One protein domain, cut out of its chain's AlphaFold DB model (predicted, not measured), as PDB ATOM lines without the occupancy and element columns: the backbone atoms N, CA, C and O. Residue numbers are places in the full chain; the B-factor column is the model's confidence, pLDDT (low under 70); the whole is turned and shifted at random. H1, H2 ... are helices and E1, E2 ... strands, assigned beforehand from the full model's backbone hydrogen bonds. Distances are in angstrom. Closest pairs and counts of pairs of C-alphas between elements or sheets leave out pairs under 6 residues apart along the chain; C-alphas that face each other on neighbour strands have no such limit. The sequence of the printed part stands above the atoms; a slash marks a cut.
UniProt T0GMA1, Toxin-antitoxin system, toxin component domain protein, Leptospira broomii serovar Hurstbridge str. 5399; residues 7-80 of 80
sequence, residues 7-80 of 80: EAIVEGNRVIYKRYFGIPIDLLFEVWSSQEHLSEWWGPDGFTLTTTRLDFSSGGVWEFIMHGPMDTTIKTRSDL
ATOM      1  N   GLU A   7     283.562 592.301 457.635       89.88
ATOM      2  CA  GLU A   7     284.791 592.914 458.134       89.88
ATOM      3  C   GLU A   7     285.358 592.021 459.241       89.88
ATOM      4  O   GLU A   7     284.644 591.666 460.182       89.88
ATOM      5  N   ALA A   8     286.631 591.647 459.128       91.50
ATOM      6  CA  ALA A   8     287.349 590.914 460.161       91.50
ATOM      7  C   ALA A   8     288.453 591.804 460.738       91.50
ATOM      8  O   ALA A   8     289.310 592.293 460.005       91.50
ATOM      9  N   ILE A   9     288.437 591.996 462.054       94.12
ATOM     10  CA  ILE A   9     289.443 592.767 462.786       94.12
ATOM     11  C   ILE A   9     290.215 591.794 463.673       94.12
ATOM     12  O   ILE A   9     289.616 591.039 464.440       94.12
ATOM     13  N   VAL A  10     291.544 591.801 463.563       95.50
ATOM     14  CA  VAL A  10     292.433 590.950 464.363       95.50
ATOM     15  C   VAL A  10     293.173 591.819 465.374       95.50
ATOM     16  O   VAL A  10     293.947 592.695 464.997       95.50
ATOM     17  N   GLU A  11     292.950 591.563 466.660       95.88
ATOM     18  CA  GLU A  11     293.549 592.296 467.778       95.88
ATOM     19  C   GLU A  11     294.287 591.320 468.699       95.88
ATOM     20  O   GLU A  11     293.699 590.701 469.588       95.88
ATOM     21  N   GLY A  12     295.594 591.152 468.476       95.00
ATOM     22  CA  GLY A  12     296.414 590.217 469.248       95.00
ATOM     23  C   GLY A  12     295.911 588.777 469.114       95.00
ATOM     24  O   GLY A  12     296.105 588.150 468.078       95.00
ATOM     25  N   ASN A  13     295.269 588.257 470.165       95.50
ATOM     26  CA  ASN A  13     294.676 586.916 470.209       95.50
ATOM     27  C   ASN A  13     293.150 586.896 469.988       95.50
ATOM     28  O   ASN A  13     292.507 585.892 470.293       95.50
ATOM     29  N   ARG A  14     292.554 587.996 469.514       95.19
ATOM     30  CA  ARG A  14     291.114 588.117 469.258       95.19
ATOM     31  C   ARG A  14     290.841 588.342 467.781       95.19
ATOM     32  O   ARG A  14     291.553 589.097 467.122       95.19
ATOM     33  N   VAL A  15     289.771 587.726 467.293       94.31
ATOM     34  CA  VAL A  15     289.229 587.965 465.954       94.31
ATOM     35  C   VAL A  15     287.782 588.411 466.108       94.31
ATOM     36  O   VAL A  15     286.990 587.729 466.754       94.31
ATOM     37  N   ILE A  16     287.449 589.571 465.548       93.69
ATOM     38  CA  ILE A  16     286.114 590.168 465.595       93.69
ATOM     39  C   ILE A  16     285.553 590.176 464.178       93.69
ATOM     40  O   ILE A  16     286.129 590.809 463.295       93.69
ATOM     41  N   TYR A  17     284.418 589.512 463.976       92.00
ATOM     42  CA  TYR A  17     283.678 589.538 462.716       92.00
ATOM     43  C   TYR A  17     282.502 590.505 462.823       92.00
ATOM     44  O   TYR A  17     281.698 590.410 463.749       92.00
ATOM     45  N   LYS A  18     282.376 591.420 461.862       92.00
ATOM     46  CA  LYS A  18     281.215 592.302 461.721       92.00
ATOM     47  C   LYS A  18     280.509 592.007 460.411       92.00
ATOM     48  O   LYS A  18     281.137 591.941 459.355       92.00
ATOM     49  N   ARG A  19     279.188 591.860 460.487       89.12
ATOM     50  CA  ARG A  19     278.307 591.709 459.329       89.12
ATOM     51  C   ARG A  19     277.008 592.453 459.598       89.12
ATOM     52  O   ARG A  19     276.444 592.336 460.683       89.12
ATOM     53  N   TYR A  20     276.552 593.214 458.612       89.06
ATOM     54  CA  TYR A  20     275.335 594.013 458.714       89.06
ATOM     55  C   TYR A  20     274.187 593.318 457.988       89.06
ATOM     56  O   TYR A  20     274.342 592.860 456.856       89.06
ATOM     57  N   PHE A  21     273.024 593.270 458.635       88.62
ATOM     58  CA  PHE A  21     271.809 592.691 458.077       88.62
ATOM     59  C   PHE A  21     270.682 593.721 458.123       88.62
ATOM     60  O   PHE A  21     270.429 594.330 459.158       88.62
ATOM     61  N   GLY A  22     269.989 593.908 457.000       91.50
ATOM     62  CA  GLY A  22     268.811 594.774 456.906       91.50
ATOM     63  C   GLY A  22     267.527 594.054 457.316       91.50
ATOM     64  O   GLY A  22     266.584 594.027 456.532       91.50
ATOM     65  N   ILE A  23     267.517 593.410 458.487       91.25
ATOM     66  CA  ILE A  23     266.383 592.622 458.999       91.25
ATOM     67  C   ILE A  23     266.024 593.052 460.429       91.25
ATOM     68  O   ILE A  23     266.863 593.656 461.103       91.25
ATOM     69  N   PRO A  24     264.803 592.756 460.916       95.94
ATOM     70  CA  PRO A  24     264.434 593.006 462.306       95.94
ATOM     71  C   PRO A  24     265.386 592.313 463.286       95.94
ATOM     72  O   PRO A  24     265.795 591.173 463.061       95.94
ATOM     73  N   ILE A  25     265.707 592.996 464.387       94.31
ATOM     74  CA  ILE A  25     266.645 592.485 465.395       94.31
ATOM     75  C   ILE A  25     266.142 591.200 466.056       94.31
ATOM     76  O   ILE A  25     266.939 590.297 466.286       94.31
ATOM     77  N   ASP A  26     264.831 591.093 466.283       95.81
ATOM     78  CA  ASP A  26     264.217 589.920 466.909       95.81
ATOM     79  C   ASP A  26     264.397 588.673 466.040       95.81
ATOM     80  O   ASP A  26     264.775 587.620 466.541       95.81
ATOM     81  N   LEU A  27     264.230 588.821 464.721       94.44
ATOM     82  CA  LEU A  27     264.438 587.731 463.769       94.44
ATOM     83  C   LEU A  27     265.911 587.331 463.696       94.44
ATOM     84  O   LEU A  27     266.232 586.146 463.648       94.44
ATOM     85  N   LEU A  28     266.822 588.313 463.683       93.56
ATOM     86  CA  LEU A  28     268.246 588.002 463.725       93.56
ATOM     87  C   LEU A  28     268.560 587.224 465.004       93.56
ATOM     88  O   LEU A  28     269.178 586.174 464.919       93.56
ATOM     89  N   PHE A  29     268.095 587.688 466.162       93.56
ATOM     90  CA  PHE A  29     268.313 587.011 467.436       93.56
ATOM     91  C   PHE A  29     267.756 585.579 467.443       93.56
ATOM     92  O   PHE A  29     268.476 584.662 467.824       93.56
ATOM     93  N   GLU A  30     266.538 585.367 466.936       94.06
ATOM     94  CA  GLU A  30     265.889 584.051 466.840       94.06
ATOM     95  C   GLU A  30     266.722 583.029 466.045       94.06
ATOM     96  O   GLU A  30     266.847 581.864 466.440       94.06
ATOM     97  N   VAL A  31     267.358 583.475 464.958       93.00
ATOM     98  CA  VAL A  31     268.242 582.645 464.119       93.00
ATOM     99  C   VAL A  31     269.504 582.186 464.865       93.00
ATOM    100  O   VAL A  31     270.077 581.150 464.522       93.00
ATOM    101  N   TRP A  32     269.923 582.926 465.896       90.88
ATOM    102  CA  TRP A  32     271.056 582.580 466.762       90.88
ATOM    103  C   TRP A  32     270.650 581.861 468.052       90.88
ATOM    104  O   TRP A  32     271.490 581.190 468.645       90.88
ATOM    105  N   SER A  33     269.403 582.003 468.505       92.69
ATOM    106  CA  SER A  33     268.952 581.501 469.809       92.69
ATOM    107  C   SER A  33     268.113 580.226 469.742       92.69
ATOM    108  O   SER A  33     267.791 579.653 470.782       92.69
ATOM    109  N   SER A  34     267.713 579.791 468.545       92.06
ATOM    110  CA  SER A  34     266.906 578.584 468.354       92.06
ATOM    111  C   SER A  34     267.726 577.428 467.786       92.06
ATOM    112  O   SER A  34     268.585 577.581 466.916       92.06
ATOM    113  N   GLN A  35     267.424 576.233 468.283       90.25
ATOM    114  CA  GLN A  35     268.070 574.994 467.863       90.25
ATOM    115  C   GLN A  35     267.834 574.686 466.378       90.25
ATOM    116  O   GLN A  35     268.742 574.222 465.683       90.25
ATOM    117  N   GLU A  36     266.609 574.922 465.914       89.38
ATOM    118  CA  GLU A  36     266.182 574.654 464.543       89.38
ATOM    119  C   GLU A  36     266.959 575.531 463.565       89.38
ATOM    120  O   GLU A  36     267.590 575.003 462.656       89.38
ATOM    121  N   HIS A  37     267.020 576.846 463.794       91.38
ATOM    122  CA  HIS A  37     267.734 577.739 462.887       91.38
ATOM    123  C   HIS A  37     269.246 577.550 462.927       91.38
ATOM    124  O   HIS A  37     269.860 577.503 461.865       91.38
ATOM    125  N   LEU A  38     269.858 577.390 464.107       89.75
ATOM    126  CA  LEU A  38     271.307 577.167 464.196       89.75
ATOM    127  C   LEU A  38     271.757 575.955 463.374       89.75
ATOM    128  O   LEU A  38     272.826 575.991 462.771       89.75
ATOM    129  N   SER A  39     270.937 574.904 463.310       88.25
ATOM    130  CA  SER A  39     271.296 573.681 462.588       88.25
ATOM    131  C   SER A  39     271.318 573.847 461.059       88.25
ATOM    132  O   SER A  39     271.953 573.045 460.378       88.25
ATOM    133  N   GLU A  40     270.684 574.897 460.531       88.50
ATOM    134  CA  GLU A  40     270.595 575.171 459.091       88.50
ATOM    135  C   GLU A  40     271.789 575.957 458.542       88.50
ATOM    136  O   GLU A  40     272.085 575.876 457.350       88.50
ATOM    137  N   TRP A  41     272.461 576.755 459.375       86.81
ATOM    138  CA  TRP A  41     273.494 577.679 458.892       86.81
ATOM    139  C   TRP A  41     274.816 577.605 459.661       86.81
ATOM    140  O   TRP A  41     275.828 578.095 459.157       86.81
ATOM    141  N   TRP A  42     274.847 577.010 460.859       88.56
ATOM    142  CA  TRP A  42     276.085 576.896 461.620       88.56
ATOM    143  C   TRP A  42     276.958 575.743 461.131       88.56
ATOM    144  O   TRP A  42     276.535 574.589 461.065       88.56
ATOM    145  N   GLY A  43     278.226 576.060 460.893       85.69
ATOM    146  CA  GLY A  43     279.240 575.117 460.447       85.69
ATOM    147  C   GLY A  43     279.917 575.586 459.158       85.69
ATOM    148  O   GLY A  43     279.454 576.519 458.506       85.69
ATOM    149  N   PRO A  44     281.059 574.985 458.803       86.50
ATOM    150  CA  PRO A  44     281.700 575.227 457.523       86.50
ATOM    151  C   PRO A  44     280.885 574.608 456.381       86.50
ATOM    152  O   PRO A  44     280.192 573.605 456.564       86.50
ATOM    153  N   ASP A  45     281.021 575.181 455.187       85.25
ATOM    154  CA  ASP A  45     280.349 574.690 453.983       85.25
ATOM    155  C   ASP A  45     280.597 573.188 453.761       85.25
ATOM    156  O   ASP A  45     281.721 572.688 453.876       85.25
ATOM    157  N   GLY A  46     279.531 572.463 453.417       84.75
ATOM    158  CA  GLY A  46     279.568 571.016 453.195       84.75
ATOM    159  C   GLY A  46     279.404 570.168 454.459       84.75
ATOM    160  O   GLY A  46     279.425 568.942 454.356       84.75
ATOM    161  N   PHE A  47     279.211 570.791 455.624       88.62
ATOM    162  CA  PHE A  47     278.822 570.104 456.850       88.62
ATOM    163  C   PHE A  47     277.333 570.294 457.118       88.62
ATOM    164  O   PHE A  47     276.759 571.336 456.811       88.62
ATOM    165  N   THR A  48     276.710 569.284 457.717       88.69
ATOM    166  CA  THR A  48     275.362 569.405 458.286       88.69
ATOM    167  C   THR A  48     275.437 569.295 459.799       88.69
ATOM    168  O   THR A  48     276.339 568.649 460.342       88.69
ATOM    169  N   LEU A  49     274.499 569.936 460.491       91.12
ATOM    170  CA  LEU A  49     274.469 569.963 461.943       91.12
ATOM    171  C   LEU A  49     273.283 569.163 462.475       91.12
ATOM    172  O   LEU A  49     272.159 569.280 461.999       91.12
ATOM    173  N   THR A  50     273.509 568.389 463.529       90.38
ATOM    174  CA  THR A  50     272.436 567.886 464.386       90.38
ATOM    175  C   THR A  50     272.667 568.409 465.788       90.38
ATOM    176  O   THR A  50     273.527 567.910 466.513       90.38
ATOM    177  N   THR A  51     271.899 569.416 466.183       89.69
ATOM    178  CA  THR A  51     271.893 569.877 467.571       89.69
ATOM    179  C   THR A  51     271.160 568.859 468.441       89.69
ATOM    180  O   THR A  51     270.035 568.469 468.133       89.69
ATOM    181  N   THR A  52     271.792 568.414 469.524       90.88
ATOM    182  CA  THR A  52     271.208 567.457 470.477       90.88
ATOM    183  C   THR A  52     270.638 568.149 471.704       90.88
ATOM    184  O   THR A  52     269.673 567.664 472.289       90.88
ATOM    185  N   ARG A  53     271.228 569.280 472.099       91.94
ATOM    186  CA  ARG A  53     270.760 570.109 473.209       91.94
ATOM    187  C   ARG A  53     271.216 571.542 472.998       91.94
ATOM    188  O   ARG A  53     272.398 571.766 472.769       91.94
ATOM    189  N   LEU A  54     270.307 572.495 473.160       93.94
ATOM    190  CA  LEU A  54     270.631 573.912 473.245       93.94
ATOM    191  C   LEU A  54     269.976 574.504 474.493       93.94
ATOM    192  O   LEU A  54     268.754 574.542 474.597       93.94
ATOM    193  N   ASP A  55     270.795 574.959 475.431       94.81
ATOM    194  CA  ASP A  55     270.368 575.803 476.545       94.81
ATOM    195  C   ASP A  55     270.911 577.210 476.301       94.81
ATOM    196  O   ASP A  55     272.042 577.514 476.668       94.81
ATOM    197  N   PHE A  56     270.134 578.040 475.600       92.25
ATOM    198  CA  PHE A  56     270.544 579.390 475.206       92.25
ATOM    199  C   PHE A  56     270.341 580.390 476.356       92.25
ATOM    200  O   PHE A  56     269.523 581.308 476.293       92.25
ATOM    201  N   SER A  57     271.071 580.170 477.445       92.56
ATOM    202  CA  SER A  57     271.108 581.020 478.631       92.56
ATOM    203  C   SER A  57     272.554 581.227 479.092       92.56
ATOM    204  O   SER A  57     273.472 580.569 478.608       92.56
ATOM    205  N   SER A  58     272.786 582.179 479.999       92.56
ATOM    206  CA  SER A  58     274.139 582.443 480.506       92.56
ATOM    207  C   SER A  58     274.654 581.252 481.319       92.56
ATOM    208  O   SER A  58     274.014 580.853 482.293       92.56
ATOM    209  N   GLY A  59     275.807 580.698 480.933       93.25
ATOM    210  CA  GLY A  59     276.341 579.459 481.504       93.25
ATOM    211  C   GLY A  59     275.648 578.198 480.980       93.25
ATOM    212  O   GLY A  59     275.865 577.109 481.518       93.25
ATOM    213  N   GLY A  60     274.795 578.348 479.967       94.19
ATOM    214  CA  GLY A  60     274.147 577.254 479.271       94.19
ATOM    215  C   GLY A  60     275.132 576.458 478.419       94.19
ATOM    216  O   GLY A  60     276.325 576.751 478.330       94.19
ATOM    217  N   VAL A  61     274.630 575.397 477.800       95.19
ATOM    218  CA  VAL A  61     275.447 574.478 477.008       95.19
ATOM    219  C   VAL A  61     274.762 574.210 475.683       95.19
ATOM    220  O   VAL A  61     273.562 573.923 475.629       95.19
ATOM    221  N   TRP A  62     275.562 574.226 474.624       94.38
ATOM    222  CA  TRP A  62     275.176 573.753 473.309       94.38
ATOM    223  C   TRP A  62     275.945 572.483 472.948       94.38
ATOM    224  O   TRP A  62     277.172 572.481 472.840       94.38
ATOM    225  N   GLU A  63     275.212 571.390 472.763       94.94
ATOM    226  CA  GLU A  63     275.735 570.101 472.318       94.94
ATOM    227  C   GLU A  63     275.202 569.816 470.916       94.94
ATOM    228  O   GLU A  63     273.989 569.835 470.674       94.94
ATOM    229  N   PHE A  64     276.115 569.553 469.986       93.31
ATOM    230  CA  PHE A  64     275.776 569.273 468.599       93.31
ATOM    231  C   PHE A  64     276.773 568.314 467.956       93.31
ATOM    232  O   PHE A  64     277.910 568.144 468.400       93.31
ATOM    233  N   ILE A  65     276.322 567.674 466.885       93.38
ATOM    234  CA  ILE A  65     277.123 566.797 466.044       93.38
ATOM    235  C   ILE A  65     277.248 567.460 464.679       93.38
ATOM    236  O   ILE A  65     276.240 567.793 464.060       93.38
ATOM    237  N   MET A  66     278.479 567.646 464.217       92.88
ATOM    238  CA  MET A  66     278.762 568.045 462.843       92.88
ATOM    239  C   MET A  66     278.995 566.794 462.005       92.88
ATOM    240  O   MET A  66     279.851 565.975 462.347       92.88
ATOM    241  N   HIS A  67     278.276 566.672 460.897       91.44
ATOM    242  CA  HIS A  67     278.477 565.620 459.905       91.44
ATOM    243  C   HIS A  67     279.191 566.227 458.708       91.44
ATOM    244  O   HIS A  67     278.634 567.072 458.010       91.44
ATOM    245  N   GLY A  68     280.443 565.831 458.516       87.69
ATOM    246  CA  GLY A  68     281.259 566.235 457.385       87.69
ATOM    247  C   GLY A  68     281.152 565.270 456.208       87.69
ATOM    248  O   GLY A  68     280.587 564.179 456.327       87.69
ATOM    249  N   PRO A  69     281.742 565.641 455.063       83.56
ATOM    250  CA  PRO A  69     281.875 564.731 453.935       83.56
ATOM    251  C   PRO A  69     282.656 563.468 454.347       83.56
ATOM    252  O   PRO A  69     283.586 563.544 455.148       83.56
ATOM    253  N   MET A  70     282.296 562.316 453.772       81.69
ATOM    254  CA  MET A  70     282.900 560.997 454.052       81.69
ATOM    255  C   MET A  70     282.610 560.444 455.462       81.69
ATOM    256  O   MET A  70     283.531 560.020 456.159       81.69
ATOM    257  N   ASP A  71     281.341 560.470 455.890       78.81
ATOM    258  CA  ASP A  71     280.838 559.883 457.151       78.81
ATOM    259  C   ASP A  71     281.578 560.338 458.425       78.81
ATOM    260  O   ASP A  71     281.536 559.688 459.473       78.81
ATOM    261  N   THR A  72     282.263 561.482 458.362       86.69
ATOM    262  CA  THR A  72     282.999 562.015 459.507       86.69
ATOM    263  C   THR A  72     282.030 562.715 460.446       86.69
ATOM    264  O   THR A  72     281.460 563.746 460.100       86.69
ATOM    265  N   THR A  73     281.876 562.192 461.661       90.62
ATOM    266  CA  THR A  73     281.044 562.813 462.701       90.62
ATOM    267  C   THR A  73     281.915 563.421 463.794       90.62
ATOM    268  O   THR A  73     282.715 562.712 464.410       90.62
ATOM    269  N   ILE A  74     281.724 564.705 464.087       90.31
ATOM    270  CA  ILE A  74     282.420 565.416 465.164       90.31
ATOM    271  C   ILE A  74     281.389 565.795 466.222       90.31
ATOM    272  O   ILE A  74     280.453 566.537 465.939       90.31
ATOM    273  N   LYS A  75     281.554 565.274 467.441       92.19
ATOM    274  CA  LYS A  75     280.718 565.652 468.585       92.19
ATOM    275  C   LYS A  75     281.345 566.844 469.290       92.19
ATOM    276  O   LYS A  75     282.493 566.756 469.727       92.19
ATOM    277  N   THR A  76     280.571 567.907 469.441       91.06
ATOM    278  CA  THR A  76     281.015 569.157 470.048       91.06
ATOM    279  C   THR A  76     280.114 569.523 471.216       91.06
ATOM    280  O   THR A  76     278.897 569.336 471.174       91.06
ATOM    281  N   ARG A  77     280.735 570.069 472.259       92.50
ATOM    282  CA  ARG A  77     280.074 570.740 473.372       92.50
ATOM    283  C   ARG A  77     280.688 572.128 473.514       92.50
ATOM    284  O   ARG A  77     281.906 572.229 473.639       92.50
ATOM    285  N   SER A  78     279.853 573.157 473.488       89.56
ATOM    286  CA  SER A  78     280.239 574.547 473.716       89.56
ATOM    287  C   SER A  78     279.536 575.068 474.961       89.56
ATOM    288  O   SER A  78     278.332 574.860 475.116       89.56
ATOM    289  N   ASP A  79     280.282 575.752 475.823       92.62
ATOM    290  CA  ASP A  79     279.731 576.512 476.945       92.62
ATOM    291  C   ASP A  79     279.344 577.918 476.434       92.62
ATOM    292  O   ASP A  79     280.080 578.494 475.623       92.62
ATOM    293  N   LEU A  80     278.172 578.421 476.844       86.94
ATOM    294  CA  LEU A  80     277.572 579.691 476.396       86.94
ATOM    295  C   LEU A  80     277.648 580.798 477.459       86.94
ATOM    296  O   LEU A  80     277.479 580.507 478.666       86.94
TER     297      LEU A  80
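This is residues 7 to 80 of the 80 residues of the protein "Toxin-antitoxin system, toxin component domain protein" of Leptospira broomii serovar Hurstbridge str. 5399 (UniProt T0GMA1). What does the domain look like? It is an open, loosely built arrangement: a wall of three strands, E3, E4 and E5, has the short helix H2 over one face on its E3 side, and H1 leads away from H2 toward a separate hairpin of E1 and E2, which has no contact with the wall. What is it made of? The printed part has 74 residues, with two named helices and five named strands in the order E1 E2 H1 H2 E3 E4 E5, and its class is mixed, helices and strands. The sheets, E3 - E4 - E5 and E1 - E2, are antiparallel; the whole is loose, with a radius of gyration of the C-alphas of 14.2 A and spans of 34 by 29 by 26 A.

How does the printed part begin? E1, residues 7 to 11, and E2, residues 14 to 18, form an antiparallel hairpin at 162 degrees, with N 9 and O 16 2.9 A apart, within hydrogen-bond range. How do the helices stand? H1, residues 25 to 33, and H2, residues 35 to 41, touch only at the corner, about perpendicular at 84 degrees, the C-alphas of Val 31 and His 37 being closest at 5.1 A. Every O i to N i+4 pair of H1 is within hydrogen-bond range; in H2 1 of 3 is, beside 3 of 4 O i to N i+3 pairs. What follows? E3, residues 48 to 54, E4, residues 61 to 68, and E5, residues 72 to 79, form a meander, each strand the antiparallel neighbour of the one before, in a sheet twisted, with C-alphas up to 4.0 A off its best plane. N 50 and O 65 are 2.8 A apart between E3 and E4, and N 66 and O 74 2.8 A between E4 and E5, both within hydrogen-bond range. Which helix is on this sheet? H2 is, at a height of 7.4 A, over E3 and along the strands, at 22 degrees to E3 on the local plane; their closest C-alphas, of Ser 39 and Leu 49, are 4.9 A apart. H1 is not on it, and is only just apart from E3, at 8.5 A.

Where do the ends lie? E1 begins with C-alpha 7 at (284.791, 592.914, 458.134), and E5 ends with C-alpha 79 at (279.731, 576.512, 476.945). How long are the longer elements? E3 measures 16.3 A, E4 22.1 A and E5 22.9 A from first to last C-alpha, and H1 12.1 A.

How far does it reach? The two C-alphas farthest apart are those of Pro 24 and Met 70, at 37.9 A. What stands free? Residues 10 to 15 do, and residues 21 to 29, of which 25 to 29 belong to H1. Is anything cut or uncertain? The printed part has no cut, no link is long, and no printed residue is under 70 in pLDDT.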